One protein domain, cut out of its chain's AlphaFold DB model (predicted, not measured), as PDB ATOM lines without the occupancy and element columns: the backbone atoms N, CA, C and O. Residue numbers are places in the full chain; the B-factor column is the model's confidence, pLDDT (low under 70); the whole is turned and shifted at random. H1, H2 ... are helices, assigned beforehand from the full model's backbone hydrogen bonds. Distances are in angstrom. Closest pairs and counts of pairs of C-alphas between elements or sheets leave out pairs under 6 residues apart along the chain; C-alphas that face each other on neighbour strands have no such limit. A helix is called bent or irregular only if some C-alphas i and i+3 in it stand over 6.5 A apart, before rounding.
ATOM      1  N   TYR A 384     -43.606   8.131 -15.378       95.56
ATOM      2  CA  TYR A 384     -42.500   7.228 -15.071       95.56
ATOM      3  C   TYR A 384     -41.828   7.589 -13.751       95.56
ATOM      4  O   TYR A 384     -41.299   6.689 -13.104       95.56
ATOM      5  N   GLY A 385     -41.870   8.857 -13.325       95.69
ATOM      6  CA  GLY A 385     -41.425   9.309 -12.009       95.69
ATOM      7  C   GLY A 385     -42.229   8.670 -10.878       95.69
ATOM      8  O   GLY A 385     -41.648   8.115  -9.942       95.69
ATOM      9  N   GLU A 386     -43.556   8.672 -11.003       96.12
ATOM     10  CA  GLU A 386     -44.466   7.992 -10.076       96.12
ATOM     11  C   GLU A 386     -44.211   6.480 -10.069       96.12
ATOM     12  O   GLU A 386     -43.928   5.906  -9.014       96.12
ATOM     13  N   ALA A 387     -44.172   5.845 -11.247       95.19
ATOM     14  CA  ALA A 387     -43.904   4.411 -11.371       95.19
ATOM     15  C   ALA A 387     -42.517   4.010 -10.829       95.19
ATOM     16  O   ALA A 387     -42.354   2.935 -10.247       95.19
ATOM     17  N   HIS A 388     -41.506   4.867 -10.987       95.69
ATOM     18  CA  HIS A 388     -40.176   4.674 -10.413       95.69
ATOM     19  C   HIS A 388     -40.209   4.719  -8.881       95.69
ATOM     20  O   HIS A 388     -39.613   3.854  -8.234       95.69
ATOM     21  N   GLY A 389     -40.923   5.689  -8.300       95.31
ATOM     22  CA  GLY A 389     -41.123   5.793  -6.852       95.31
ATOM     23  C   GLY A 389     -41.861   4.582  -6.280       95.31
ATOM     24  O   GLY A 389     -41.401   3.977  -5.312       95.31
ATOM     25  N   GLU A 390     -42.948   4.155  -6.926       95.69
ATOM     26  CA  GLU A 390     -43.691   2.947  -6.549       95.69
ATOM     27  C   GLU A 390     -42.830   1.684  -6.647       95.69
ATOM     28  O   GLU A 390     -42.810   0.865  -5.723       95.69
ATOM     29  N   ALA A 391     -42.070   1.530  -7.738       95.12
ATOM     30  CA  ALA A 391     -41.149   0.411  -7.916       95.12
ATOM     31  C   ALA A 391     -40.068   0.395  -6.826       95.12
ATOM     32  O   ALA A 391     -39.726  -0.677  -6.324       95.12
ATOM     33  N   GLN A 392     -39.568   1.565  -6.414       95.44
ATOM     34  CA  GLN A 392     -38.626   1.678  -5.304       95.44
ATOM     35  C   GLN A 392     -39.269   1.264  -3.973       95.44
ATOM     36  O   GLN A 392     -38.693   0.441  -3.261       95.44
ATOM     37  N   CYS A 393     -40.463   1.763  -3.641       94.75
ATOM     38  CA  CYS A 393     -41.174   1.368  -2.422       94.75
ATOM     39  C   CYS A 393     -41.429  -0.144  -2.384       94.75
ATOM     40  O   CYS A 393     -41.084  -0.806  -1.404       94.75
ATOM     41  N   LYS A 394     -41.936  -0.709  -3.484       95.38
ATOM     42  CA  LYS A 394     -42.192  -2.146  -3.618       95.38
ATOM     43  C   LYS A 394     -40.919  -2.977  -3.496       95.38
ATOM     44  O   LYS A 394     -40.950  -4.053  -2.904       95.38
ATOM     45  N   LEU A 395     -39.801  -2.500  -4.043       96.00
ATOM     46  CA  LEU A 395     -38.493  -3.139  -3.908       96.00
ATOM     47  C   LEU A 395     -38.061  -3.197  -2.440       96.00
ATOM     48  O   LEU A 395     -37.679  -4.266  -1.963       96.00
ATOM     49  N   PHE A 396     -38.143  -2.071  -1.730       95.88
ATOM     50  CA  PHE A 396     -37.760  -1.984  -0.318       95.88
ATOM     51  C   PHE A 396     -38.659  -2.852   0.566       95.88
ATOM     52  O   PHE A 396     -38.154  -3.546   1.445       95.88
ATOM     53  N   GLU A 397     -39.963  -2.875   0.296       95.31
ATOM     54  CA  GLU A 397     -40.922  -3.725   1.001       95.31
ATOM     55  C   GLU A 397     -40.667  -5.217   0.729       95.31
ATOM     56  O   GLU A 397     -40.509  -6.004   1.662       95.31
ATOM     57  N   THR A 398     -40.561  -5.610  -0.546       95.56
ATOM     58  CA  THR A 398     -40.412  -7.020  -0.954       95.56
ATOM     59  C   THR A 398     -39.123  -7.632  -0.417       95.56
ATOM     60  O   THR A 398     -39.122  -8.777   0.033       95.56
ATOM     61  N   TYR A 399     -38.022  -6.878  -0.451       96.06
ATOM     62  CA  TYR A 399     -36.727  -7.336   0.055       96.06
ATOM     63  C   TYR A 399     -36.492  -6.986   1.528       96.06
ATOM     64  O   TYR A 399     -35.393  -7.213   2.025       96.06
ATOM     65  N   GLN A 400     -37.500  -6.443   2.224       95.50
ATOM     66  CA  GLN A 400     -37.432  -6.089   3.646       95.50
ATOM     67  C   GLN A 400     -36.177  -5.266   3.974       95.50
ATOM     68  O   GLN A 400     -35.407  -5.593   4.878       95.50
ATOM     69  N   ILE A 401     -35.940  -4.212   3.188       94.56
ATOM     70  CA  ILE A 401     -34.796  -3.311   3.359       94.56
ATOM     71  C   ILE A 401     -35.086  -2.380   4.542       94.56
ATOM     72  O   ILE A 401     -35.503  -1.236   4.375       94.56
ATOM     73  N   ASP A 402     -34.885  -2.908   5.745       94.56
ATOM     74  CA  ASP A 402     -35.060  -2.234   7.030       94.56
ATOM     75  C   ASP A 402     -33.722  -2.074   7.785       94.56
ATOM     76  O   ASP A 402     -32.645  -2.427   7.291       94.56
ATOM     77  N   ASP A 403     -33.770  -1.558   9.015       93.19
ATOM     78  CA  ASP A 403     -32.582  -1.418   9.870       93.19
ATOM     79  C   ASP A 403     -31.856  -2.755  10.103       93.19
ATOM     80  O   ASP A 403     -30.629  -2.793  10.241       93.19
ATOM     81  N   GLY A 404     -32.593  -3.871  10.120       94.44
ATOM     82  CA  GLY A 404     -32.041  -5.215  10.249       94.44
ATOM     83  C   GLY A 404     -31.274  -5.651   9.001       94.44
ATOM     84  O   GLY A 404     -30.181  -6.218   9.117       94.44
ATOM     85  N   PHE A 405     -31.803  -5.361   7.812       96.19
ATOM     86  CA  PHE A 405     -31.096  -5.531   6.543       96.19
ATOM     87  C   PHE A 405     -29.821  -4.678   6.506       96.19
ATOM     88  O   PHE A 405     -28.737  -5.211   6.250       96.19
ATOM     89  N   LEU A 406     -29.921  -3.382   6.825       95.94
ATOM     90  CA  LEU A 406     -28.787  -2.449   6.802       95.94
ATOM     91  C   LEU A 406     -27.686  -2.858   7.783       95.94
ATOM     92  O   LEU A 406     -26.500  -2.776   7.456       95.94
ATOM     93  N   PHE A 407     -28.063  -3.374   8.955       95.62
ATOM     94  CA  PHE A 407     -27.118  -3.912   9.927       95.62
ATOM     95  C   PHE A 407     -26.342  -5.109   9.368       95.62
ATOM     96  O   PHE A 407     -25.107  -5.129   9.407       95.62
ATOM     97  N   LYS A 408     -27.046  -6.101   8.805       96.44
ATOM     98  CA  LYS A 408     -26.411  -7.295   8.220       96.44
ATOM     99  C   LYS A 408     -25.526  -6.931   7.026       96.44
ATOM    100  O   LYS A 408     -24.409  -7.439   6.927       96.44
ATOM    101  N   MET A 409     -25.986  -6.026   6.164       96.88
ATOM    102  CA  MET A 409     -25.225  -5.536   5.016       96.88
ATOM    103  C   MET A 409     -23.956  -4.796   5.449       96.88
ATOM    104  O   MET A 409     -22.872  -5.089   4.947       96.88
ATOM    105  N   SER A 410     -24.065  -3.884   6.420       95.62
ATOM    106  CA  SER A 410     -22.924  -3.135   6.964       95.62
ATOM    107  C   SER A 410     -21.837  -4.071   7.483       95.62
ATOM    108  O   SER A 410     -20.658  -3.885   7.190       95.62
ATOM    109  N   LEU A 411     -22.227  -5.120   8.209       94.81
ATOM    110  CA  LEU A 411     -21.282  -6.115   8.709       94.81
ATOM    111  C   LEU A 411     -20.689  -6.992   7.602       94.81
ATOM    112  O   LEU A 411     -19.515  -7.346   7.685       94.81
ATOM    113  N   ALA A 412     -21.450  -7.316   6.559       94.81
ATOM    114  CA  ALA A 412     -20.939  -8.094   5.435       94.81
ATOM    115  C   ALA A 412     -19.926  -7.305   4.588       94.81
ATOM    116  O   ALA A 412     -18.894  -7.848   4.200       94.81
ATOM    117  N   ILE A 413     -20.194  -6.021   4.329       94.31
ATOM    118  CA  ILE A 413     -19.369  -5.180   3.448       94.31
ATOM    119  C   ILE A 413     -18.206  -4.521   4.212       94.31
ATOM    120  O   ILE A 413     -17.093  -4.433   3.688       94.31
ATOM    121  N   LYS A 414     -18.444  -4.032   5.437       95.50
ATOM    122  CA  LYS A 414     -17.508  -3.205   6.234       95.50
ATOM    123  C   LYS A 414     -17.203  -3.775   7.624       95.50
ATOM    124  O   LYS A 414     -16.643  -3.078   8.472       95.50
ATOM    125  N   GLY A 415     -17.549  -5.036   7.886       93.44
ATOM    126  CA  GLY A 415     -17.449  -5.636   9.220       93.44
ATOM    127  C   GLY A 415     -16.058  -5.557   9.845       93.44
ATOM    128  O   GLY A 415     -15.941  -5.295  11.040       93.44
ATOM    129  N   GLU A 416     -14.990  -5.721   9.062       93.56
ATOM    130  CA  GLU A 416     -13.620  -5.629   9.583       93.56
ATOM    131  C   GLU A 416     -13.305  -4.220  10.118       93.56
ATOM    132  O   GLU A 416     -12.742  -4.073  11.205       93.56
ATOM    133  N   GLN A 417     -13.689  -3.177   9.382       94.69
ATOM    134  CA  GLN A 417     -13.483  -1.777   9.751       94.69
ATOM    135  C   GLN A 417     -14.345  -1.398  10.959       94.69
ATOM    136  O   GLN A 417     -13.834  -0.818  11.921       94.69
ATOM    137  N   ILE A 418     -15.617  -1.806  10.950       93.38
ATOM    138  CA  ILE A 418     -16.559  -1.590  12.052       93.38
ATOM    139  C   ILE A 418     -16.043  -2.255  13.334       93.38
ATOM    140  O   ILE A 418     -15.975  -1.608  14.378       93.38
ATOM    141  N   ASN A 419     -15.590  -3.511  13.266       93.19
ATOM    142  CA  ASN A 419     -15.060  -4.226  14.429       93.19
ATOM    143  C   ASN A 419     -13.793  -3.563  14.986       93.19
ATOM    144  O   ASN A 419     -13.683  -3.360  16.197       93.19
ATOM    145  N   LYS A 420     -12.867  -3.139  14.114       94.31
ATOM    146  CA  LYS A 420     -11.676  -2.378  14.529       94.31
ATOM    147  C   LYS A 420     -12.050  -1.066  15.217       94.31
ATOM    148  O   LYS A 420     -11.439  -0.706  16.227       94.31
ATOM    149  N   TRP A 421     -13.050  -0.355  14.696       95.50
ATOM    150  CA  TRP A 421     -13.545   0.870  15.316       95.50
ATOM    151  C   TRP A 421     -14.171   0.592  16.687       95.50
ATOM    152  O   TRP A 421     -13.827   1.281  17.646       95.50
ATOM    153  N   ILE A 422     -15.002  -0.448  16.817       93.50
ATOM    154  CA  ILE A 422     -15.634  -0.849  18.085       93.50
ATOM    155  C   ILE A 422     -14.577  -1.135  19.153       93.50
ATOM    156  O   ILE A 422     -14.664  -0.612  20.265       93.50
ATOM    157  N   GLU A 423     -13.555  -1.933  18.840       93.75
ATOM    158  CA  GLU A 423     -12.481  -2.242  19.789       93.75
ATOM    159  C   GLU A 423     -11.718  -0.987  20.229       93.75
ATOM    160  O   GLU A 423     -11.427  -0.802  21.416       93.75
ATOM    161  N   ALA A 424     -11.412  -0.097  19.282       93.12
ATOM    162  CA  ALA A 424     -10.761   1.173  19.576       93.12
ATOM    163  C   ALA A 424     -11.655   2.087  20.430       93.12
ATOM    164  O   ALA A 424     -11.164   2.750  21.348       93.12
ATOM    165  N   GLN A 425     -12.960   2.106  20.161       93.56
ATOM    166  CA  GLN A 425     -13.926   2.940  20.859       93.56
ATOM    167  C   GLN A 425     -14.190   2.438  22.282       93.56
ATOM    168  O   GLN A 425     -14.201   3.251  23.205       93.56
ATOM    169  N   LYS A 426     -14.262   1.116  22.506       93.50
ATOM    170  CA  LYS A 426     -14.319   0.518  23.856       93.50
ATOM    171  C   LYS A 426     -13.148   0.986  24.719       93.50
ATOM    172  O   LYS A 426     -13.360   1.511  25.810       93.50
ATOM    173  N   LYS A 427     -11.922   0.909  24.185       92.62
ATOM    174  CA  LYS A 427     -10.706   1.388  24.870       92.62
ATOM    175  C   LYS A 427     -10.746   2.893  25.156       92.62
ATOM    176  O   LYS A 427     -10.254   3.338  26.192       92.62
ATOM    177  N   ARG A 428     -11.314   3.700  24.253       90.88
ATOM    178  CA  ARG A 428     -11.470   5.154  24.453       90.88
ATOM    179  C   ARG A 428     -12.474   5.476  25.559       90.88
ATOM    180  O   ARG A 428     -12.159   6.314  26.400       90.88
ATOM    181  N   ILE A 429     -13.622   4.798  25.582       90.75
ATOM    182  CA  ILE A 429     -14.652   4.951  26.620       90.75
ATOM    183  C   ILE A 429     -14.088   4.555  27.988       90.75
ATOM    184  O   ILE A 429     -14.229   5.309  28.950       90.75
ATOM    185  N   GLU A 430     -13.403   3.412  28.076       90.44
ATOM    186  CA  GLU A 430     -12.769   2.944  29.315       90.44
ATOM    187  C   GLU A 430     -11.727   3.949  29.819       90.44
ATOM    188  O   GLU A 430     -11.792   4.411  30.957       90.44
ATOM    189  N   LYS A 431     -10.844   4.418  28.928       90.25
ATOM    190  CA  LYS A 431      -9.861   5.452  29.260       90.25
ATOM    191  C   LYS A 431     -10.513   6.762  29.713       90.25
ATOM    192  O   LYS A 431      -9.982   7.416  30.608       90.25
ATOM    193  N   GLN A 432     -11.629   7.178  29.112       88.25
ATOM    194  CA  GLN A 432     -12.351   8.386  29.524       88.25
ATOM    195  C   GLN A 432     -12.967   8.217  30.918       88.25
ATOM    196  O   GLN A 432     -12.840   9.129  31.736       88.25
ATOM    197  N   LYS A 433     -13.557   7.049  31.216       88.06
ATOM    198  CA  LYS A 433     -14.080   6.710  32.551       88.06
ATOM    199  C   LYS A 433     -12.973   6.718  33.604       88.06
ATOM    200  O   LYS A 433     -13.121   7.381  34.627       88.06
ATOM    201  N   ASP A 434     -11.835   6.087  33.328       89.00
ATOM    202  CA  ASP A 434     -10.674   6.098  34.223       89.00
ATOM    203  C   ASP A 434     -10.162   7.514  34.488       89.00
ATOM    204  O   ASP A 434      -9.858   7.884  35.625       89.00
ATOM    205  N   MET A 435     -10.069   8.333  33.437       87.44
ATOM    206  CA  MET A 435      -9.627   9.721  33.555       87.44
ATOM    207  C   MET A 435     -10.634  10.574  34.321       87.44
ATOM    208  O   MET A 435     -10.213  11.424  35.104       87.44
ATOM    209  N   LEU A 436     -11.937  10.349  34.139       87.62
ATOM    210  CA  LEU A 436     -12.987  11.017  34.900       87.62
ATOM    211  C   LEU A 436     -12.895  10.650  36.386       87.62
ATOM    212  O   LEU A 436     -12.848  11.558  37.214       87.62
ATOM    213  N   THR A 437     -12.769   9.362  36.719       87.62
ATOM    214  CA  THR A 437     -12.604   8.882  38.103       87.62
ATOM    215  C   THR A 437     -11.363   9.485  38.758       87.62
ATOM    216  O   THR A 437     -11.442  10.015  39.868       87.62
ATOM    217  N   LYS A 438     -10.219   9.494  38.055       87.25
ATOM    218  CA  LYS A 438      -8.982  10.130  38.541       87.25
ATOM    219  C   LYS A 438      -9.149  11.634  38.735       87.25
ATOM    220  O   LYS A 438      -8.787  12.153  39.787       87.25
ATOM    221  N   CYS A 439      -9.743  12.334  37.765       87.88
ATOM    222  CA  CYS A 439      -9.986  13.771  37.881       87.88
ATOM    223  C   CYS A 439     -10.928  14.088  39.050       87.88
ATOM    224  O   CYS A 439     -10.661  15.034  39.781       87.88
ATOM    225  N   GLN A 440     -11.992  13.306  39.262       86.94
ATOM    226  CA  GLN A 440     -12.929  13.481  40.377       86.94
ATOM    227  C   GLN A 440     -12.275  13.205  41.737       86.94
ATOM    228  O   GLN A 440     -12.510  13.953  42.685       86.94
ATOM    229  N   ALA A 441     -11.433  12.172  41.838       85.56
ATOM    230  CA  ALA A 441     -10.668  11.885  43.049       85.56
ATOM    231  C   ALA A 441      -9.680  13.020  43.376       85.56
ATOM    232  O   ALA A 441      -9.655  13.498  44.509       85.56
ATOM    233  N   GLU A 442      -8.933  13.510  42.379       85.38
ATOM    234  CA  GLU A 442      -8.031  14.659  42.541       85.38
ATOM    235  C   GLU A 442      -8.777  15.968  42.836       85.38
ATOM    236  O   GLU A 442      -8.256  16.833  43.533       85.38
ATOM    237  N   PHE A 443      -9.996  16.134  42.320       86.12
ATOM    238  CA  PHE A 443     -10.807  17.329  42.547       86.12
ATOM    239  C   PHE A 443     -11.310  17.430  43.992       86.12
ATOM    240  O   PHE A 443     -11.372  18.532  44.528       86.12
ATOM    241  N   LYS A 444     -11.605  16.295  44.645       83.44
ATOM    242  CA  LYS A 444     -12.045  16.247  46.054       83.44
ATOM    243  C   LYS A 444     -10.986  16.748  47.040       83.44
ATOM    244  O   LYS A 444     -11.345  17.255  48.095       83.44
ATOM    245  N   THR A 445      -9.703  16.603  46.712       83.50
ATOM    246  CA  THR A 445      -8.576  17.004  47.576       83.50
ATOM    247  C   THR A 445      -7.893  18.295  47.114       83.50
ATOM    248  O   THR A 445      -6.978  18.784  47.777       83.50
ATOM    249  N   ALA A 446      -8.319  18.874  45.986       80.25
ATOM    250  CA  ALA A 446      -7.724  20.075  45.414       80.25
ATOM    251  C   ALA A 446      -8.259  21.364  46.062       80.25
ATOM    252  O   ALA A 446      -9.458  21.532  46.261       80.25
ATOM    253  N   ASN A 447      -7.362  22.322  46.317       78.88
ATOM    254  CA  ASN A 447      -7.722  23.620  46.889       78.88
ATOM    255  C   ASN A 447      -8.512  24.489  45.873       78.88
ATOM    256  O   ASN A 447      -7.964  24.770  44.795       78.88
ATOM    257  N   PRO A 448      -9.733  24.968  46.212       80.44
ATOM    258  CA  PRO A 448     -10.601  25.758  45.329       80.44
ATOM    259  C   PRO A 448      -9.979  27.022  44.716       80.44
ATOM    260  O   PRO A 448     -10.412  27.460  43.650       80.44
ATOM    261  N   THR A 449      -8.955  27.604  45.348       74.62
ATOM    262  CA  THR A 449      -8.296  28.838  44.878       74.62
ATOM    263  C   THR A 449      -7.193  28.592  43.842       74.62
ATOM    264  O   THR A 449      -6.620  29.537  43.301       74.62
ATOM    265  N   THR A 450      -6.884  27.330  43.522       83.44
ATOM    266  CA  THR A 450      -5.774  26.977  42.625       83.44
ATOM    267  C   THR A 450      -6.195  26.833  41.161       83.44
ATOM    268  O   THR A 450      -7.277  26.350  40.827       83.44
ATOM    269  N   LYS A 451      -5.272  27.147  40.240       81.38
ATOM    270  CA  LYS A 451      -5.444  26.910  38.793       81.38
ATOM    271  C   LYS A 451      -5.711  25.431  38.468       81.38
ATOM    272  O   LYS A 451      -6.461  25.134  37.542       81.38
ATOM    273  N   LYS A 452      -5.133  24.510  39.253       82.19
ATOM    274  CA  LYS A 452      -5.351  23.060  39.134       82.19
ATOM    275  C   LYS A 452      -6.820  22.691  39.378       82.19
ATOM    276  O   LYS A 452      -7.374  21.916  38.604       82.19
ATOM    277  N   TYR A 453      -7.466  23.285  40.383       85.25
ATOM    278  CA  TYR A 453      -8.888  23.068  40.669       85.25
ATOM    279  C   TYR A 453      -9.785  23.502  39.501       85.25
ATOM    280  O   TYR A 453     -10.627  22.728  39.052       85.25
ATOM    281  N   GLN A 454      -9.545  24.687  38.924       81.88
ATOM    282  CA  GLN A 454     -10.295  25.160  37.750       81.88
ATOM    283  C   GLN A 454     -10.076  24.270  36.511       81.88
ATOM    284  O   GLN A 454     -11.017  23.980  35.769       81.88
ATOM    285  N   GLN A 455      -8.852  23.769  36.305       85.56
ATOM    286  CA  GLN A 455      -8.534  22.835  35.216       85.56
ATOM    287  C   GLN A 455      -9.208  21.467  35.394       85.56
ATOM    288  O   GLN A 455      -9.720  20.912  34.421       85.56
ATOM    289  N   LEU A 456      -9.233  20.931  36.618       86.44
ATOM    290  CA  LEU A 456      -9.939  19.693  36.948       86.44
ATOM    291  C   LEU A 456     -11.451  19.862  36.775       86.44
ATOM    292  O   LEU A 456     -12.062  19.027  36.116       86.44
ATOM    293  N   LYS A 457     -12.034  20.973  37.250       85.88
ATOM    294  CA  LYS A 457     -13.452  21.312  37.042       85.88
ATOM    295  C   LYS A 457     -13.813  21.324  35.557       85.88
ATOM    296  O   LYS A 457     -14.783  20.693  35.156       85.88
ATOM    297  N   THR A 458     -12.987  21.974  34.738       85.81
ATOM    298  CA  THR A 458     -13.175  22.043  33.279       85.81
ATOM    299  C   THR A 458     -13.054  20.665  32.622       85.81
ATOM    300  O   THR A 458     -13.868  20.324  31.773       85.81
ATOM    301  N   ARG A 459     -12.070  19.840  33.013       86.31
ATOM    302  CA  ARG A 459     -11.889  18.478  32.467       86.31
ATOM    303  C   ARG A 459     -13.008  17.521  32.868       86.31
ATOM    304  O   ARG A 459     -13.450  16.746  32.032       86.31
ATOM    305  N   ILE A 460     -13.452  17.577  34.122       85.50
ATOM    306  CA  ILE A 460     -14.589  16.796  34.621       85.50
ATOM    307  C   ILE A 460     -15.845  17.199  33.862       85.50
ATOM    308  O   ILE A 460     -16.503  16.327  33.308       85.50
ATOM    309  N   HIS A 461     -16.115  18.506  33.772       85.81
ATOM    310  CA  HIS A 461     -17.243  19.020  33.008       85.81
ATOM    311  C   HIS A 461     -17.177  18.535  31.560       85.81
ATOM    312  O   HIS A 461     -18.126  17.922  31.102       85.81
ATOM    313  N   LYS A 462     -16.020  18.666  30.897       86.75
ATOM    314  CA  LYS A 462     -15.798  18.164  29.537       86.75
ATOM    315  C   LYS A 462     -16.092  16.669  29.396       86.75
ATOM    316  O   LYS A 462     -16.795  16.275  28.482       86.75
ATOM    317  N   TYR A 463     -15.561  15.817  30.272       85.88
ATOM    318  CA  TYR A 463     -15.810  14.374  30.186       85.88
ATOM    319  C   TYR A 463     -17.252  13.983  30.535       85.88
ATOM    320  O   TYR A 463     -17.686  12.913  30.125       85.88
ATOM    321  N   GLN A 464     -17.972  14.818  31.287       83.62
ATOM    322  CA  GLN A 464     -19.387  14.625  31.601       83.62
ATOM    323  C   GLN A 464     -20.312  15.142  30.492       83.62
ATOM    324  O   GLN A 464     -21.376  14.564  30.295       83.62
ATOM    325  N   THR A 465     -19.929  16.207  29.783       82.81
ATOM    326  CA  THR A 465     -20.736  16.805  28.709       82.81
ATOM    327  C   THR A 465     -20.441  16.208  27.334       82.81
ATOM    328  O   THR A 465     -21.355  16.069  26.530       82.81
ATOM    329  N   GLU A 466     -19.198  15.809  27.056       83.00
ATOM    330  CA  GLU A 466     -18.787  15.150  25.809       83.00
ATOM    331  C   GLU A 466     -18.742  13.624  25.998       83.00
ATOM    332  O   GLU A 466     -17.671  13.003  26.055       83.00
ATOM    333  N   ALA A 467     -19.918  13.008  26.136       79.88
ATOM    334  CA  ALA A 467     -20.035  11.554  26.166       79.88
ATOM    335  C   ALA A 467     -19.639  10.965  24.802       79.88
ATOM    336  O   ALA A 467     -20.146  11.378  23.759       79.88
ATOM    337  N   LEU A 468     -18.722   9.995  24.802       86.62
ATOM    338  CA  LEU A 468     -18.387   9.266  23.583       86.62
ATOM    339  C   LEU A 468     -19.570   8.376  23.157       86.62
ATOM    340  O   LEU A 468     -20.169   7.738  24.026       86.62
ATOM    341  N   PRO A 469     -19.865   8.277  21.843       87.69
ATOM    342  CA  PRO A 469     -20.856   7.338  21.331       87.69
ATOM    343  C   PRO A 469     -20.542   5.915  21.777       87.69
ATOM    344  O   PRO A 469     -19.368   5.525  21.834       87.69
ATOM    345  N   GLU A 470     -21.589   5.144  22.058       90.50
ATOM    346  CA  GLU A 470     -21.462   3.746  22.448       90.50
ATOM    347  C   GLU A 470     -20.717   2.943  21.372       90.50
ATOM    348  O   GLU A 470     -20.874   3.185  20.174       90.50
ATOM    349  N   ALA A 471     -19.895   1.982  21.796       91.88
ATOM    350  CA  ALA A 471     -19.103   1.139  20.906       91.88
ATOM    351  C   ALA A 471     -19.944  -0.001  20.298       91.88
ATOM    352  O   ALA A 471     -19.640  -1.182  20.481       91.88
ATOM    353  N   ILE A 472     -21.006   0.380  19.592       92.12
ATOM    354  CA  ILE A 472     -21.874  -0.494  18.799       92.12
ATOM    355  C   ILE A 472     -21.650  -0.250  17.300       92.12
ATOM    356  O   ILE A 472     -21.233   0.852  16.931       92.12
ATOM    357  N   PRO A 473     -21.928  -1.239  16.428       90.31
ATOM    358  CA  PRO A 473     -21.748  -1.106  14.982       90.31
ATOM    359  C   PRO A 473     -22.354   0.161  14.374       90.31
ATOM    360  O   PRO A 473     -21.689   0.814  13.581       90.31
ATOM    361  N   GLN A 474     -23.562   0.543  14.791       92.88
ATOM    362  CA  GLN A 474     -24.336   1.662  14.242       92.88
ATOM    363  C   GLN A 474     -23.678   3.036  14.437       92.88
ATOM    364  O   GLN A 474     -24.003   3.974  13.720       92.88
ATOM    365  N   ASN A 475     -22.760   3.167  15.400       92.69
ATOM    366  CA  ASN A 475     -22.031   4.412  15.655       92.69
ATOM    367  C   ASN A 475     -20.673   4.461  14.930       92.69
ATOM    368  O   ASN A 475     -19.947   5.453  15.050       92.69
ATOM    369  N   ALA A 476     -20.293   3.387  14.229       92.31
ATOM    370  CA  ALA A 476     -19.043   3.341  13.490       92.31
ATOM    371  C   ALA A 476     -19.127   4.235  12.238       92.31
ATOM    372  O   ALA A 476     -20.122   4.172  11.523       92.31
ATOM    373  N   PRO A 477     -18.077   5.009  11.900       92.06
ATOM    374  CA  PRO A 477     -18.066   5.867  10.712       92.06
ATOM    375  C   PRO A 477     -18.293   5.127   9.387       92.06
ATOM    376  O   PRO A 477     -18.765   5.723   8.429       92.06
ATOM    377  N   ASP A 478     -17.924   3.846   9.332       92.50
ATOM    378  CA  ASP A 478     -18.079   2.989   8.154       92.50
ATOM    379  C   ASP A 478     -19.427   2.239   8.123       92.50
ATOM    380  O   ASP A 478     -19.638   1.410   7.236       92.50
ATOM    381  N   TYR A 479     -20.322   2.472   9.093       94.06
ATOM    382  CA  TYR A 479     -21.656   1.875   9.092       94.06
ATOM    383  C   TYR A 479     -22.499   2.445   7.945       94.06
ATOM    384  O   TYR A 479     -22.521   3.651   7.701       94.06
ATOM    385  N   ILE A 480     -23.195   1.567   7.224       94.44
ATOM    386  CA  ILE A 480     -23.993   1.943   6.061       94.44
ATOM    387  C   ILE A 480     -25.420   2.221   6.535       94.44
ATOM    388  O   ILE A 480     -26.147   1.308   6.923       94.44
ATOM    389  N   HIS A 481     -25.813   3.493   6.500       93.00
ATOM    390  CA  HIS A 481     -27.119   3.953   6.987       93.00
ATOM    391  C   HIS A 481     -28.235   3.911   5.934       93.00
ATOM    392  O   HIS A 481     -29.389   4.138   6.274       93.00
ATOM    393  N   GLU A 482     -27.915   3.622   4.673       94.69
ATOM    394  CA  GLU A 482     -28.900   3.576   3.593       94.69
ATOM    395  C   GLU A 482     -28.539   2.545   2.518       94.69
ATOM    396  O   GLU A 482     -27.367   2.275   2.234       94.69
ATOM    397  N   PHE A 483     -29.562   1.995   1.866       95.31
ATOM    398  CA  PHE A 483     -29.375   1.129   0.713       95.31
ATOM    399  C   PHE A 483     -29.336   1.945  -0.581       95.31
ATOM    400  O   PHE A 483     -30.358   2.283  -1.172       95.31
ATOM    401  N   ASN A 484     -28.126   2.255  -1.037       93.75
ATOM    402  CA  ASN A 484     -27.911   2.925  -2.318       93.75
ATOM    403  C   ASN A 484     -28.030   1.959  -3.522       93.75
ATOM    404  O   ASN A 484     -27.152   1.122  -3.736       93.75
ATOM    405  N   LEU A 485     -29.074   2.132  -4.342       90.25
ATOM    406  CA  LEU A 485     -29.355   1.339  -5.553       90.25
ATOM    407  C   LEU A 485     -28.362   1.556  -6.709       90.25
ATOM    408  O   LEU A 485     -28.339   0.768  -7.649       90.25
ATOM    409  N   SER A 486     -27.515   2.583  -6.639       88.25
ATOM    410  CA  SER A 486     -26.417   2.808  -7.592       88.25
ATOM    411  C   SER A 486     -25.097   2.161  -7.149       88.25
ATOM    412  O   SER A 486     -24.113   2.185  -7.889       88.25
ATOM    413  N   SER A 487     -25.033   1.599  -5.935       94.06
ATOM    414  CA  SER A 487     -23.820   0.982  -5.398       94.06
ATOM    415  C   SER A 487     -23.705  -0.479  -5.827       94.06
ATOM    416  O   SER A 487     -24.519  -1.324  -5.450       94.06
ATOM    417  N   ASN A 488     -22.636  -0.802  -6.561       94.31
ATOM    418  CA  ASN A 488     -22.356  -2.178  -6.977       94.31
ATOM    419  C   ASN A 488     -22.219  -3.132  -5.782       94.31
ATOM    420  O   ASN A 488     -22.675  -4.269  -5.864       94.31
ATOM    421  N   ASP A 489     -21.624  -2.673  -4.676       95.19
ATOM    422  CA  ASP A 489     -21.433  -3.492  -3.474       95.19
ATOM    423  C   ASP A 489     -22.774  -3.799  -2.792       95.19
ATOM    424  O   ASP A 489     -23.002  -4.919  -2.339       95.19
ATOM    425  N   HIS A 490     -23.691  -2.826  -2.771       96.50
ATOM    426  CA  HIS A 490     -25.017  -2.994  -2.177       96.50
ATOM    427  C   HIS A 490     -25.885  -3.933  -3.017       96.50
ATOM    428  O   HIS A 490     -26.472  -4.875  -2.487       96.50
ATOM    429  N   LEU A 491     -25.915  -3.736  -4.339       96.56
ATOM    430  CA  LEU A 491     -26.619  -4.634  -5.254       96.56
ATOM    431  C   LEU A 491     -26.041  -6.053  -5.202       96.56
ATOM    432  O   LEU A 491     -26.789  -7.027  -5.188       96.56
ATOM    433  N   ALA A 492     -24.713  -6.188  -5.133       96.69
ATOM    434  CA  ALA A 492     -24.073  -7.489  -4.991       96.69
ATOM    435  C   ALA A 492     -24.432  -8.155  -3.655       96.69
ATOM    436  O   ALA A 492     -24.628  -9.371  -3.624       96.69
ATOM    437  N   TYR A 493     -24.529  -7.405  -2.557       97.56
ATOM    438  CA  TYR A 493     -25.013  -7.945  -1.287       97.56
ATOM    439  C   TYR A 493     -26.466  -8.423  -1.401       97.56
ATOM    440  O   TYR A 493     -26.756  -9.572  -1.073       97.56
ATOM    441  N   LEU A 494     -27.356  -7.585  -1.946       96.88
ATOM    442  CA  LEU A 494     -28.766  -7.927  -2.143       96.88
ATOM    443  C   LEU A 494     -28.923  -9.225  -2.953       96.88
ATOM    444  O   LEU A 494     -29.595 -10.152  -2.514       96.88
ATOM    445  N   ILE A 495     -28.271  -9.315  -4.113       96.38
ATOM    446  CA  ILE A 495     -28.421 -10.447  -5.039       96.38
ATOM    447  C   ILE A 495     -27.805 -11.728  -4.466       96.38
ATOM    448  O   ILE A 495     -28.449 -12.775  -4.452       96.38
ATOM    449  N   TYR A 496     -26.549 -11.663  -4.020       96.62
ATOM    450  CA  TYR A 496     -25.768 -12.869  -3.737       96.62
ATOM    451  C   TYR A 496     -25.835 -13.311  -2.272       96.62
ATOM    452  O   TYR A 496     -25.794 -14.510  -2.015       96.62
ATOM    453  N   ASP A 497     -25.930 -12.375  -1.321       96.06
ATOM    454  CA  ASP A 497     -25.928 -12.704   0.110       96.06
ATOM    455  C   ASP A 497     -27.347 -12.716   0.691       96.06
ATOM    456  O   ASP A 497     -27.702 -13.647   1.408       96.06
ATOM    457  N   HIS A 498     -28.165 -11.702   0.385       95.81
ATOM    458  CA  HIS A 498     -29.512 -11.586   0.950       95.81
ATOM    459  C   HIS A 498     -30.519 -12.509   0.248       95.81
ATOM    460  O   HIS A 498     -31.183 -13.303   0.908       95.81
ATOM    461  N   LEU A 499     -30.601 -12.447  -1.085       95.25
ATOM    462  CA  LEU A 499     -31.474 -13.318  -1.883       95.25
ATOM    463  C   LEU A 499     -30.860 -14.702  -2.146       95.25
ATOM    464  O   LEU A 499     -31.561 -15.614  -2.580       95.25
ATOM    465  N   GLY A 500     -29.555 -14.868  -1.903       94.19
ATOM    466  CA  GLY A 500     -28.860 -16.148  -2.056       94.19
ATOM    467  C   GLY A 500     -28.746 -16.643  -3.503       94.19
ATOM    468  O   GLY A 500     -28.569 -17.843  -3.729       94.19
ATOM    469  N   ILE A 501     -28.855 -15.754  -4.497       94.31
ATOM    470  CA  ILE A 501     -28.778 -16.134  -5.911       94.31
ATOM    471  C   ILE A 501     -27.362 -16.614  -6.222       94.31
ATOM    472  O   ILE A 501     -26.367 -15.965  -5.897       94.31
ATOM    473  N   LYS A 502     -27.255 -17.767  -6.886       93.00
ATOM    474  CA  LYS A 502     -25.963 -18.370  -7.219       93.00
ATOM    475  C   LYS A 502     -25.150 -17.465  -8.149       93.00
ATOM    476  O   LYS A 502     -25.627 -17.034  -9.199       93.00
ATOM    477  N   ASP A 503     -23.872 -17.264  -7.821       92.19
ATOM    478  CA  ASP A 503     -22.957 -16.500  -8.669       92.19
ATOM    479  C   ASP A 503     -22.632 -17.227  -9.985       92.19
ATOM    480  O   ASP A 503     -21.806 -18.144 -10.039       92.19
ATOM    481  N   ARG A 504     -23.264 -16.770 -11.070       88.75
ATOM    482  CA  ARG A 504     -23.009 -17.172 -12.461       88.75
ATOM    483  C   ARG A 504     -22.202 -16.121 -13.231       88.75
ATOM    484  O   ARG A 504     -22.104 -16.201 -14.455       88.75
ATOM    485  N   THR A 505     -21.552 -15.164 -12.560       86.12
ATOM    486  CA  THR A 505     -20.732 -14.114 -13.202       86.12
ATOM    487  C   THR A 505     -19.732 -14.706 -14.190       86.12
ATOM    488  O   THR A 505     -19.572 -14.210 -15.305       86.12
ATOM    489  N   LYS A 506     -19.095 -15.823 -13.822       80.88
ATOM    490  CA  LYS A 506     -18.104 -16.509 -14.660       80.88
ATOM    491  C   LYS A 506     -18.696 -17.136 -15.920       80.88
ATOM    492  O   LYS A 506     -17.934 -17.458 -16.828       80.88
ATOM    493  N   GLU A 507     -20.004 -17.332 -16.005       79.38
ATOM    494  CA  GLU A 507     -20.677 -17.847 -17.203       79.38
ATOM    495  C   GLU A 507     -21.014 -16.725 -18.190       79.38
ATOM    496  O   GLU A 507     -21.091 -16.969 -19.393       79.38
ATOM    497  N   ILE A 508     -21.166 -15.499 -17.685       75.12
ATOM    498  CA  ILE A 508     -21.670 -14.341 -18.431       75.12
ATOM    499  C   ILE A 508     -20.522 -13.425 -18.847       75.12
ATOM    500  O   ILE A 508     -20.369 -13.079 -20.018       75.12
ATOM    501  N   VAL A 509     -19.672 -13.056 -17.892       77.25
ATOM    502  CA  VAL A 509     -18.611 -12.077 -18.105       77.25
ATOM    503  C   VAL A 509     -17.379 -12.752 -18.714       77.25
ATOM    504  O   VAL A 509     -16.994 -13.881 -18.382       77.25
ATOM    505  N   LYS A 510     -16.735 -12.044 -19.651       70.25
ATOM    506  CA  LYS A 510     -15.524 -12.527 -20.336       70.25
ATOM    507  C   LYS A 510     -14.337 -12.670 -19.382       70.25
ATOM    508  O   LYS A 510     -13.541 -13.594 -19.549       70.25
ATOM    509  N   ASP A 511     -14.227 -11.767 -18.411       76.00
ATOM    510  CA  ASP A 511     -13.209 -11.803 -17.367       76.00
ATOM    511  C   ASP A 511     -13.576 -12.831 -16.290       76.00
ATOM    512  O   ASP A 511     -14.496 -12.628 -15.501       76.00
ATOM    513  N   LYS A 512     -12.835 -13.942 -16.256       75.12
ATOM    514  CA  LYS A 512     -13.064 -15.048 -15.314       75.12
ATOM    515  C   LYS A 512     -12.596 -14.745 -13.888       75.12
ATOM    516  O   LYS A 512     -12.883 -15.543 -12.994       75.12
ATOM    517  N   LYS A 513     -11.878 -13.636 -13.673       81.56
ATOM    518  CA  LYS A 513     -11.491 -13.161 -12.338       81.56
ATOM    519  C   LYS A 513     -12.626 -12.405 -11.657       81.56
ATOM    520  O   LYS A 513     -12.672 -12.391 -10.431       81.56
ATOM    521  N   LYS A 514     -13.543 -11.808 -12.429       84.19
ATOM    522  CA  LYS A 514     -14.730 -11.159 -11.871       84.19
ATOM    523  C   LYS A 514     -15.646 -12.201 -11.235       84.19
ATOM    524  O   LYS A 514     -15.927 -13.250 -11.814       84.19
ATOM    525  N   VAL A 515     -16.106 -11.874 -10.039       90.38
ATOM    526  CA  VAL A 515     -17.085 -12.617  -9.248       90.38
ATOM    527  C   VAL A 515     -18.117 -11.626  -8.748       90.38
ATOM    528  O   VAL A 515     -17.806 -10.438  -8.631       90.38
ATOM    529  N   ARG A 516     -19.328 -12.110  -8.476       92.75
ATOM    530  CA  ARG A 516     -20.418 -11.314  -7.907       92.75
ATOM    531  C   ARG A 516     -20.671  -9.997  -8.658       92.75
ATOM    532  O   ARG A 516     -20.908  -8.957  -8.053       92.75
ATOM    533  N   ALA A 517     -20.576 -10.018  -9.987       92.19
ATOM    534  CA  ALA A 517     -20.740  -8.816 -10.793       92.19
ATOM    535  C   ALA A 517     -22.215  -8.413 -10.895       92.19
ATOM    536  O   ALA A 517     -23.102  -9.263 -10.932       92.19
ATOM    537  N   VAL A 518     -22.452  -7.109 -11.003       92.25
ATOM    538  CA  VAL A 518     -23.779  -6.495 -11.192       92.25
ATOM    539  C   VAL A 518     -23.776  -5.516 -12.373       92.25
ATOM    540  O   VAL A 518     -24.488  -4.525 -12.398       92.25
ATOM    541  N   SER A 519     -22.931  -5.778 -13.374       89.06
ATOM    542  CA  SER A 519     -22.938  -5.031 -14.637       89.06
ATOM    543  C   SER A 519     -24.220  -5.290 -15.434       89.06
ATOM    544  O   SER A 519     -24.769  -6.387 -15.332       89.06
ATOM    545  N   ASN A 520     -24.616  -4.356 -16.306       83.50
ATOM    546  CA  ASN A 520     -25.817  -4.467 -17.152       83.50
ATOM    547  C   ASN A 520     -25.968  -5.840 -17.832       83.50
ATOM    548  O   ASN A 520     -27.005  -6.470 -17.675       83.50
ATOM    549  N   ASP A 521     -24.916  -6.363 -18.476       80.38
ATOM    550  CA  ASP A 521     -24.945  -7.684 -19.136       80.38
ATOM    551  C   ASP A 521     -25.313  -8.845 -18.188       80.38
ATOM    552  O   ASP A 521     -25.883  -9.853 -18.609       80.38
ATOM    553  N   VAL A 522     -24.954  -8.734 -16.904       88.31
ATOM    554  CA  VAL A 522     -25.260  -9.740 -15.875       88.31
ATOM    555  C   VAL A 522     -26.688  -9.566 -15.384       88.31
ATOM    556  O   VAL A 522     -27.439 -10.540 -15.366       88.31
ATOM    557  N   LEU A 523     -27.074  -8.334 -15.046       91.44
ATOM    558  CA  LEU A 523     -28.419  -8.022 -14.565       91.44
ATOM    559  C   LEU A 523     -29.484  -8.346 -15.615       91.44
ATOM    560  O   LEU A 523     -30.452  -9.021 -15.292       91.44
ATOM    561  N   GLU A 524     -29.279  -7.993 -16.888       86.31
ATOM    562  CA  GLU A 524     -30.225  -8.310 -17.968       86.31
ATOM    563  C   GLU A 524     -30.469  -9.812 -18.140       86.31
ATOM    564  O   GLU A 524     -31.559 -10.225 -18.544       86.31
ATOM    565  N   ARG A 525     -29.456 -10.645 -17.873       84.62
ATOM    566  CA  ARG A 525     -29.621 -12.097 -17.903       84.62
ATOM    567  C   ARG A 525     -30.332 -12.593 -16.652       84.62
ATOM    568  O   ARG A 525     -31.248 -13.397 -16.763       84.62
ATOM    569  N   TYR A 526     -29.943 -12.094 -15.486       91.94
ATOM    570  CA  TYR A 526     -30.556 -12.491 -14.223       91.94
ATOM    571  C   TYR A 526     -32.029 -12.087 -14.152       91.94
ATOM    572  O   TYR A 526     -32.841 -12.911 -13.766       91.94
ATOM    573  N   PHE A 527     -32.409 -10.904 -14.632       92.31
ATOM    574  CA  PHE A 527     -33.812 -10.476 -14.702       92.31
ATOM    575  C   PHE A 527     -34.691 -11.385 -15.573       92.31
ATOM    576  O   PHE A 527     -35.903 -11.413 -15.393       92.31
ATOM    577  N   LYS A 528     -34.103 -12.131 -16.520       85.00
ATOM    578  CA  LYS A 528     -34.831 -13.108 -17.348       85.00
ATOM    579  C   LYS A 528     -34.934 -14.484 -16.700       85.00
ATOM    580  O   LYS A 528     -35.848 -15.228 -17.031       85.00
ATOM    581  N   GLU A 529     -33.959 -14.843 -15.868       85.25
ATOM    582  CA  GLU A 529     -33.808 -16.194 -15.316       85.25
ATOM    583  C   GLU A 529     -34.290 -16.297 -13.859       85.25
ATOM    584  O   GLU A 529     -34.661 -17.383 -13.431       85.25
ATOM    585  N   GLU A 530     -34.300 -15.194 -13.105       90.38
ATOM    586  CA  GLU A 530     -34.583 -15.157 -11.667       90.38
ATOM    587  C   GLU A 530     -35.814 -14.293 -11.365       90.38
ATOM    588  O   GLU A 530     -35.757 -13.061 -11.386       90.38
ATOM    589  N   GLU A 531     -36.930 -14.938 -11.028       90.44
ATOM    590  CA  GLU A 531     -38.189 -14.252 -10.705       90.44
ATOM    591  C   GLU A 531     -38.076 -13.367  -9.454       90.44
ATOM    592  O   GLU A 531     -38.672 -12.290  -9.394       90.44
ATOM    593  N   SER A 532     -37.242 -13.765  -8.488       93.19
ATOM    594  CA  SER A 532     -36.996 -13.000  -7.261       93.19
ATOM    595  C   SER A 532     -36.390 -11.621  -7.515       93.19
ATOM    596  O   SER A 532     -36.505 -10.762  -6.652       93.19
ATOM    597  N   LEU A 533     -35.785 -11.377  -8.685       95.31
ATOM    598  CA  LEU A 533     -35.216 -10.078  -9.050       95.31
ATOM    599  C   LEU A 533     -36.189  -9.159  -9.782       95.31
ATOM    600  O   LEU A 533     -35.807  -8.039 -10.125       95.31
ATOM    601  N   LYS A 534     -37.435  -9.584 -10.008       93.69
ATOM    602  CA  LYS A 534     -38.438  -8.789 -10.722       93.69
ATOM    603  C   LYS A 534     -38.628  -7.374 -10.141       93.69
ATOM    604  O   LYS A 534     -38.552  -6.439 -10.931       93.69
ATOM    605  N   PRO A 535     -38.735  -7.156  -8.810       95.12
ATOM    606  CA  PRO A 535     -38.789  -5.796  -8.257       95.12
ATOM    607  C   PRO A 535     -37.568  -4.930  -8.607       95.12
ATOM    608  O   PRO A 535     -37.702  -3.741  -8.885       95.12
ATOM    609  N   LEU A 536     -36.366  -5.522  -8.638       94.94
ATOM    610  CA  LEU A 536     -35.143  -4.811  -9.031       94.94
ATOM    611  C   LEU A 536     -35.112  -4.533 -10.540       94.94
ATOM    612  O   LEU A 536     -34.629  -3.478 -10.954       94.94
ATOM    613  N   ALA A 537     -35.637  -5.451 -11.354       92.44
ATOM    614  CA  ALA A 537     -35.779  -5.270 -12.794       92.44
ATOM    615  C   ALA A 537     -36.735  -4.113 -13.123       92.44
ATOM    616  O   ALA A 537     -36.395  -3.269 -13.953       92.44
ATOM    617  N   ASP A 538     -37.880  -4.042 -12.435       91.81
ATOM    618  CA  ASP A 538     -38.884  -2.986 -12.594       91.81
ATOM    619  C   ASP A 538     -38.301  -1.613 -12.215       91.81
ATOM    620  O   ASP A 538     -38.365  -0.675 -13.012       91.81
ATOM    621  N   PHE A 539     -37.621  -1.512 -11.065       93.94
ATOM    622  CA  PHE A 539     -36.891  -0.297 -10.683       93.94
ATOM    623  C   PHE A 539     -35.839   0.099 -11.735       93.94
ATOM    624  O   PHE A 539     -35.811   1.238 -12.205       93.94
ATOM    625  N   SER A 540     -34.994  -0.851 -12.157       91.44
ATOM    626  CA  SER A 540     -33.918  -0.596 -13.130       91.44
ATOM    627  C   SER A 540     -34.459  -0.124 -14.482       91.44
ATOM    628  O   SER A 540     -33.839   0.711 -15.144       91.44
ATOM    629  N   LYS A 541     -35.617  -0.650 -14.899       90.69
ATOM    630  CA  LYS A 541     -36.308  -0.263 -16.129       90.69
ATOM    631  C   LYS A 541     -36.710   1.212 -16.092       90.69
ATOM    632  O   LYS A 541     -36.295   1.954 -16.982       90.69
ATOM    633  N   TYR A 542     -37.464   1.642 -15.079       92.75
ATOM    634  CA  TYR A 542     -37.916   3.037 -14.984       92.75
ATOM    635  C   TYR A 542     -36.763   4.004 -14.710       92.75
ATOM    636  O   TYR A 542     -36.700   5.063 -15.329       92.75
ATOM    637  N   SER A 543     -35.786   3.602 -13.890       92.25
ATOM    638  CA  SER A 543     -34.584   4.402 -13.625       92.25
ATOM    639  C   SER A 543     -33.804   4.684 -14.914       92.25
ATOM    640  O   SER A 543     -33.383   5.814 -15.172       92.25
ATOM    641  N   LYS A 544     -33.677   3.675 -15.790       88.81
ATOM    642  CA  LYS A 544     -33.065   3.851 -17.111       88.81
ATOM    643  C   LYS A 544     -33.911   4.753 -18.012       88.81
ATOM    644  O   LYS A 544     -33.336   5.626 -18.658       88.81
ATOM    645  N   LEU A 545     -35.230   4.550 -18.077       90.75
ATOM    646  CA  LEU A 545     -36.124   5.350 -18.925       90.75
ATOM    647  C   LEU A 545     -36.068   6.842 -18.570       90.75
ATOM    648  O   LEU A 545     -35.800   7.661 -19.450       90.75
ATOM    649  N   LEU A 546     -36.203   7.167 -17.283       92.00
ATOM    650  CA  LEU A 546     -36.123   8.529 -16.760       92.00
ATOM    651  C   LEU A 546     -34.734   9.143 -16.953       92.00
ATOM    652  O   LEU A 546     -34.558  10.075 -17.736       92.00
ATOM    653  N   GLY A 547     -33.722   8.570 -16.295       88.00
ATOM    654  CA  GLY A 547     -32.406   9.196 -16.183       88.00
ATOM    655  C   GLY A 547     -31.551   9.117 -17.451       88.00
ATOM    656  O   GLY A 547     -30.553   9.833 -17.572       88.00
TER     657      GLY A 547
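This is residues 384 to 547 of the 944 residues of the protein "DNA polymerase I" of Bacillus thuringiensis (UniProt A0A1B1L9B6). This is a long helical hairpin with a loose helical head: the bent helix H2 leaves the head, its long arm H2b makes most of the length, and H3 folds back along the far part of H2b. In the head, H1 and H7 lie side by side, H4 packs crosswise on H2a, H6 makes a corner with H7 where Phe 527 comes near Leu 533, and the short H5 sits by H6 where Ile 508 comes near Val 522; residues 466 to 487, with no named element, run back from H3 to the head. The printed part has 164 residues with seven named helices, H1 to H7 in order along the chain, and no named strand; the class is all helix. The whole is extended, with a radius of gyration of the C-alphas of 24.9 A and spans of 79 by 39 by 23 A.

H2, residues 403 to 445, was assigned as one helix by its hydrogen bonds but is bent: C-alphas 413 and 416 are 8.4 A apart. Its arms are H2a, residues 403 to 413, 15.2 A long, and H2b, residues 416 to 445, 44.5 A long, which ends with C-alpha 445 at (-8.576, 17.004, 47.576). H3 is residues 451 to 465, 20.9 A. H1, residues 384 to 398, 20.2 A, begins with C-alpha 384 at (-42.500, 7.228, -15.071). H4 is residues 488 to 498, H5 residues 505 to 508 and H6 residues 520 to 529. H7, residues 531 to 547, 24.8 A, ends with C-alpha 547 at (-32.406, 9.196, -16.183); it is irregular, with C-alphas 532 and 535 7.5 A apart.

H2a and H2b are about perpendicular, at 74 degrees. H2b, with residues 432 to 443 alone, touches H3 in a helical hairpin, a steep tilt of 39 degrees, opposite ways; the closest C-alphas, of Cys 439 and Leu 456, are 6.0 A apart. H2a touches H4, C-alphas of Met 409 and Tyr 493 closest at 6.8 A, only just about perpendicular at 71 degrees. H4 and H7 are close but not clearly touching, 7.9 A between the C-alphas of Ile 495 and Leu 533. H1 touches H7 at a shallow tilt of 28 degrees, opposite ways, closest at the C-alphas of Leu 395 and Pro 535, 5.1 A. H6 and H7 touch only at the corner, closest at the C-alphas of Phe 527 and Leu 533, 5.8 A. H5 and H6 only just touch, with 3 pairs of C-alphas within 8 A, closest at Ile 508 and Val 522, 6.4 A. Every O i to N i+4 pair is within hydrogen-bond range in H1, H2a and H3, against 25 of 26 in H2b, 6 of 7 in H4, 4 of 6 in H6 and 11 of 13 in H7; H5 is too short for such a pair.

The two C-alphas farthest apart, of Thr 449 and Lys 528, are 79.6 A apart. The links H3 to H4 and H5 to H6 are long. The printed part has no cut, and no printed residue is under 70 in pLDDT.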